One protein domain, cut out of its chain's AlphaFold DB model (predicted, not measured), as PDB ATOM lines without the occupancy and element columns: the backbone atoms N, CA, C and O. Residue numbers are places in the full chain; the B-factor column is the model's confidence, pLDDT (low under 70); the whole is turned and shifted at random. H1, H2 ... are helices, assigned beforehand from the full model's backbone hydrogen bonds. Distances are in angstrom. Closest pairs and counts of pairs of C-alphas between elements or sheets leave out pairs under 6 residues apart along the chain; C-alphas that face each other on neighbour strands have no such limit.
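AT A GLANCE: This is residues 36 to 80 of the 80 residues of an uncharacterized protein of marine metagenome (UniProt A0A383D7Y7). One long helix, H1, lies along an open rod; a drawn-out link, residues 58 to 67, leads on to a shorter helix, H2, which stands crosswise at the far end without packing on H1. At the other end, residues 36 to 41 fold back over the beginning of H1. The printed part has 45 residues with two named helices, H1 then H2, and no named strand; the class is all helix. It is extended, with a radius of gyration of the C-alphas of 17.0 A, and spans 49 by 19 by 8 A.

HOW THE PARTS SIT: Begin with H1, residues 42 to 57; H2, residues 68 to 78, is apart from it. A short link of 10 residues joins them. In both helices every O i to N i+4 pair is within hydrogen-bond range. Look along residues 53 to 64, of which 53 to 57 belong to H1: this stretch stands free.

IN THESE COORDINATES: Find C-alpha 42 at (54.680, -37.831, -22.966); from there H1 runs 22.8 A to C-alpha 57. H2 runs 15.7 A from Pro 68 to C-alpha 78 at (21.036, -45.539, -50.344).

THE WHOLE: The C-alphas farthest apart, of Asp 41 and Thr 80, are 50.0 A apart. The printed part has no cut. Look at residues 77 to 80 for pLDDT under 70.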
ATOM      1  N   ILE A  36      40.941 -45.274 -23.933       91.00
ATOM      2  CA  ILE A  36      41.752 -45.187 -22.719       91.00
ATOM      3  C   ILE A  36      43.171 -44.813 -23.127       91.00
ATOM      4  O   ILE A  36      43.791 -45.499 -23.939       91.00
ATOM      5  N   LEU A  37      43.703 -43.744 -22.535       90.44
ATOM      6  CA  LEU A  37      45.048 -43.255 -22.816       90.44
ATOM      7  C   LEU A  37      45.905 -43.313 -21.549       90.44
ATOM      8  O   LEU A  37      45.607 -42.655 -20.552       90.44
ATOM      9  N   THR A  38      46.994 -44.082 -21.586       86.50
ATOM     10  CA  THR A  38      47.933 -44.157 -20.460       86.50
ATOM     11  C   THR A  38      49.057 -43.152 -20.656       86.50
ATOM     12  O   THR A  38      49.931 -43.347 -21.494       86.50
ATOM     13  N   ASN A  39      49.067 -42.099 -19.838       85.81
ATOM     14  CA  ASN A  39      50.145 -41.112 -19.833       85.81
ATOM     15  C   ASN A  39      51.375 -41.659 -19.089       85.81
ATOM     16  O   ASN A  39      51.605 -41.294 -17.936       85.81
ATOM     17  N   PHE A  40      52.129 -42.569 -19.711       82.75
ATOM     18  CA  PHE A  40      53.399 -43.085 -19.179       82.75
ATOM     19  C   PHE A  40      54.599 -42.300 -19.723       82.75
ATOM     20  O   PHE A  40      55.407 -41.814 -18.931       82.75
ATOM     21  N   ASP A  41      54.634 -42.118 -21.041       91.12
ATOM     22  CA  ASP A  41      55.632 -41.370 -21.809       91.12
ATOM     23  C   ASP A  41      54.920 -40.245 -22.574       91.12
ATOM     24  O   ASP A  41      53.864 -40.486 -23.164       91.12
ATOM     25  N   VAL A  42      55.421 -39.011 -22.491       88.75
ATOM     26  CA  VAL A  42      54.680 -37.831 -22.966       88.75
ATOM     27  C   VAL A  42      54.595 -37.825 -24.487       88.75
ATOM     28  O   VAL A  42      53.510 -37.620 -25.033       88.75
ATOM     29  N   GLU A  43      55.707 -38.093 -25.156       92.12
ATOM     30  CA  GLU A  43      55.831 -38.130 -26.606       92.12
ATOM     31  C   GLU A  43      54.898 -39.198 -27.196       92.12
ATOM     32  O   GLU A  43      54.036 -38.877 -28.018       92.12
ATOM     33  N   VAL A  44      54.955 -40.430 -26.680       92.50
ATOM     34  CA  VAL A  44      54.078 -41.535 -27.113       92.50
ATOM     35  C   VAL A  44      52.606 -41.227 -26.822       92.50
ATOM     36  O   VAL A  44      51.716 -41.541 -27.614       92.50
ATOM     37  N   THR A  45      52.314 -40.591 -25.686       95.06
ATOM     38  CA  THR A  45      50.939 -40.213 -25.322       95.06
ATOM     39  C   THR A  45      50.362 -39.195 -26.302       95.06
ATOM     40  O   THR A  45      49.192 -39.305 -26.675       95.06
ATOM     41  N   ILE A  46      51.172 -38.231 -26.746       95.44
ATOM     42  CA  ILE A  46      50.769 -37.237 -27.744       95.44
ATOM     43  C   ILE A  46      50.493 -37.917 -29.087       95.44
ATOM     44  O   ILE A  46      49.455 -37.653 -29.695       95.44
ATOM     45  N   GLU A  47      51.364 -38.821 -29.536       96.38
ATOM     46  CA  GLU A  47      51.161 -39.557 -30.790       96.38
ATOM     47  C   GLU A  47      49.872 -40.387 -30.773       96.38
ATOM     48  O   GLU A  47      49.081 -40.348 -31.724       96.38
ATOM     49  N   ASN A  48      49.610 -41.082 -29.666       96.00
ATOM     50  CA  ASN A  48      48.388 -41.857 -29.476       96.00
ATOM     51  C   ASN A  48      47.139 -40.962 -29.468       96.00
ATOM     52  O   ASN A  48      46.146 -41.280 -30.124       96.00
ATOM     53  N   LEU A  49      47.192 -39.809 -28.793       96.38
ATOM     54  CA  LEU A  49      46.090 -38.847 -28.781       96.38
ATOM     55  C   LEU A  49      45.798 -38.293 -30.183       96.38
ATOM     56  O   LEU A  49      44.641 -38.250 -30.606       96.38
ATOM     57  N   LEU A  50      46.837 -37.904 -30.929       97.19
ATOM     58  CA  LEU A  50      46.691 -37.443 -32.312       97.19
ATOM     59  C   LEU A  50      46.087 -38.530 -33.203       97.19
ATOM     60  O   LEU A  50      45.283 -38.222 -34.083       97.19
ATOM     61  N   SER A  51      46.454 -39.789 -32.970       97.00
ATOM     62  CA  SER A  51      45.923 -40.931 -33.713       97.00
ATOM     63  C   SER A  51      44.430 -41.129 -33.461       97.00
ATOM     64  O   SER A  51      43.682 -41.285 -34.425       97.00
ATOM     65  N   ILE A  52      43.978 -41.021 -32.206       97.06
ATOM     66  CA  ILE A  52      42.547 -41.066 -31.861       97.06
ATOM     67  C   ILE A  52      41.794 -39.938 -32.577       97.06
ATOM     68  O   ILE A  52      40.832 -40.200 -33.291       97.06
ATOM     69  N   ILE A  53      42.271 -38.693 -32.484       96.12
ATOM     70  CA  ILE A  53      41.608 -37.538 -33.121       96.12
ATOM     71  C   ILE A  53      41.528 -37.703 -34.647       96.12
ATOM     72  O   ILE A  53      40.519 -37.354 -35.262       96.12
ATOM     73  N   ARG A  54      42.589 -38.217 -35.278       96.38
ATOM     74  CA  ARG A  54      42.598 -38.489 -36.722       96.38
ATOM     75  C   ARG A  54      41.592 -39.575 -37.089       96.38
ATOM     76  O   ARG A  54      40.836 -39.371 -38.031       96.38
ATOM     77  N   ALA A  55      41.556 -40.678 -36.342       96.25
ATOM     78  CA  ALA A  55      40.608 -41.763 -36.572       96.25
ATOM     79  C   ALA A  55      39.155 -41.281 -36.439       96.25
ATOM     80  O   ALA A  55      38.341 -41.558 -37.318       96.25
ATOM     81  N   GLU A  56      38.859 -40.476 -35.415       95.94
ATOM     82  CA  GLU A  56      37.535 -39.880 -35.215       95.94
ATOM     83  C   GLU A  56      37.104 -39.016 -36.404       95.94
ATOM     84  O   GLU A  56      35.975 -39.127 -36.870       95.94
ATOM     85  N   ARG A  57      38.014 -38.217 -36.975       93.69
ATOM     86  CA  ARG A  57      37.732 -37.411 -38.179       93.69
ATOM     87  C   ARG A  57      37.522 -38.240 -39.445       93.69
ATOM     88  O   ARG A  57      36.943 -37.734 -40.401       93.69
ATOM     89  N   CYS A  58      37.998 -39.481 -39.470       93.62
ATOM     90  CA  CYS A  58      37.838 -40.401 -40.593       93.62
ATOM     91  C   CYS A  58      36.599 -41.301 -40.468       93.62
ATOM     92  O   CYS A  58      36.397 -42.164 -41.325       93.62
ATOM     93  N   ARG A  59      35.771 -41.131 -39.427       94.94
ATOM     94  CA  ARG A  59      34.518 -41.878 -39.279       94.94
ATOM     95  C   ARG A  59      33.610 -41.664 -40.486       94.94
ATOM     96  O   ARG A  59      33.431 -40.537 -40.946       94.94
ATOM     97  N   LYS A  60      33.001 -42.749 -40.978       92.62
ATOM     98  CA  LYS A  60      32.101 -42.707 -42.146       92.62
ATOM     99  C   LYS A  60      30.925 -41.755 -41.921       92.62
ATOM    100  O   LYS A  60      30.468 -41.127 -42.865       92.62
ATOM    101  N   GLU A  61      30.472 -41.626 -40.675       91.56
ATOM    102  CA  GLU A  61      29.375 -40.750 -40.265       91.56
ATOM    103  C   GLU A  61      29.713 -39.265 -40.466       91.56
ATOM    104  O   GLU A  61      28.811 -38.445 -40.605       91.56
ATOM    105  N   LEU A  62      31.006 -38.922 -40.488       89.62
ATOM    106  CA  LEU A  62      31.510 -37.567 -40.713       89.62
ATOM    107  C   LEU A  62      32.056 -37.368 -42.132       89.62
ATOM    108  O   LEU A  62      32.501 -36.270 -42.469       89.62
ATOM    109  N   TYR A  63      32.059 -38.414 -42.962       89.38
ATOM    110  CA  TYR A  63      32.616 -38.340 -44.304       89.38
ATOM    111  C   TYR A  63      31.761 -37.435 -45.190       89.38
ATOM    112  O   TYR A  63      30.578 -37.689 -45.407       89.38
ATOM    113  N   GLN A  64      32.391 -36.398 -45.740       85.62
ATOM    114  CA  GLN A  64      31.782 -35.527 -46.736       85.62
ATOM    115  C   GLN A  64      32.515 -35.697 -48.066       85.62
ATOM    116  O   GLN A  64      33.735 -35.499 -48.118       85.62
ATOM    117  N   PRO A  65      31.805 -36.070 -49.142       87.88
ATOM    118  CA  PRO A  65      32.424 -36.221 -50.445       87.88
ATOM    119  C   PRO A  65      32.923 -34.857 -50.937       87.88
ATOM    120  O   PRO A  65      32.174 -33.880 -50.898       87.88
ATOM    121  N   PRO A  66      34.172 -34.760 -51.421       87.06
ATOM    122  CA  PRO A  66      34.732 -33.490 -51.873       87.06
ATOM    123  C   PRO A  66      34.168 -33.032 -53.226       87.06
ATOM    124  O   PRO A  66      34.375 -31.883 -53.607       87.06
ATOM    125  N   SER A  67      33.486 -33.913 -53.966       91.69
ATOM    126  CA  SER A  67      32.894 -33.608 -55.269       91.69
ATOM    127  C   SER A  67      31.403 -33.970 -55.323       91.69
ATOM    128  O   SER A  67      31.004 -34.995 -54.761       91.69
ATOM    129  N   PRO A  68      30.580 -33.184 -56.049       86.62
ATOM    130  CA  PRO A  68      29.157 -33.478 -56.235       86.62
ATOM    131  C   PRO A  68      28.890 -34.848 -56.873       86.62
ATOM    132  O   PRO A  68      27.942 -35.528 -56.490       86.62
ATOM    133  N   ASP A  69      29.744 -35.282 -57.806       90.12
ATOM    134  CA  ASP A  69      29.604 -36.579 -58.481       90.12
ATOM    135  C   ASP A  69      29.678 -37.751 -57.498       90.12
ATOM    136  O   ASP A  69      28.915 -38.714 -57.603       90.12
ATOM    137  N   LEU A  70      30.577 -37.659 -56.511       86.12
ATOM    138  CA  LEU A  70      30.732 -38.698 -55.503       86.12
ATOM    139  C   LEU A  70      29.565 -38.689 -54.508       86.12
ATOM    140  O   LEU A  70      29.110 -39.764 -54.121       86.12
ATOM    141  N   SER A  71      29.042 -37.511 -54.155       86.25
ATOM    142  CA  SER A  71      27.815 -37.392 -53.353       86.25
ATOM    143  C   SER A  71      26.633 -38.082 -54.033       86.25
ATOM    144  O   SER A  71      26.025 -38.975 -53.449       86.25
ATOM    145  N   ASN A  72      26.389 -37.775 -55.310       86.62
ATOM    146  CA  ASN A  72      25.292 -38.367 -56.078       86.62
ATOM    147  C   ASN A  72      25.401 -39.899 -56.172       86.62
ATOM    148  O   ASN A  72      24.395 -40.609 -56.133       86.62
ATOM    149  N   LEU A  73      26.618 -40.438 -56.301       86.56
ATOM    150  CA  LEU A  73      26.834 -41.886 -56.349       86.56
ATOM    151  C   LEU A  73      26.510 -42.572 -55.011       86.56
ATOM    152  O   LEU A  73      25.989 -43.691 -55.003       86.56
ATOM    153  N   LEU A  74      26.826 -41.920 -53.892       83.69
ATOM    154  CA  LEU A  74      26.553 -42.439 -52.551       83.69
ATOM    155  C   LEU A  74      25.055 -42.390 -52.223       83.69
ATOM    156  O   LEU A  74      24.525 -43.381 -51.720       83.69
ATOM    157  N   ASP A  75      24.366 -41.311 -52.595       80.25
ATOM    158  CA  ASP A  75      22.925 -41.152 -52.365       80.25
ATOM    159  C   ASP A  75      22.095 -42.165 -53.170       80.25
ATOM    160  O   ASP A  75      21.143 -42.756 -52.661       80.25
ATOM    161  N   ASN A  76      22.487 -42.449 -54.416       72.75
ATOM    162  CA  ASN A  76      21.792 -43.432 -55.251       72.75
ATOM    163  C   ASN A  76      21.918 -44.868 -54.716       72.75
ATOM    164  O   ASN A  76      20.974 -45.650 -54.829       72.75
ATOM    165  N   LYS A  77      23.047 -45.213 -54.079       63.06
ATOM    166  CA  LYS A  77      23.202 -46.500 -53.380       63.06
ATOM    167  C   LYS A  77      22.328 -46.625 -52.131       63.06
ATOM    168  O   LYS A  77      22.065 -47.748 -51.724       63.06
ATOM    169  N   ALA A  78      21.914 -45.518 -51.514       61.22
ATOM    170  CA  ALA A  78      21.036 -45.539 -50.344       61.22
ATOM    171  C   ALA A  78      19.546 -45.704 -50.710       61.22
ATOM    172  O   ALA A  78      18.756 -46.101 -49.859       61.22
ATOM    173  N   ASN A  79      19.174 -45.418 -51.965       56.75
ATOM    174  CA  ASN A  79      17.795 -45.451 -52.472       56.75
ATOM    175  C   ASN A  79      17.454 -46.711 -53.298       56.75
ATOM    176  O   ASN A  79      16.389 -46.758 -53.915       56.75
ATOM    177  N   THR A  80      18.349 -47.704 -53.335       49.16
ATOM    178  CA  THR A  80      18.148 -49.009 -53.996       49.16
ATOM    179  C   THR A  80      18.164 -50.114 -52.952       49.16
ATOM    180  O   THR A  80      17.323 -51.032 -53.054       49.16
TER     181      THR A  80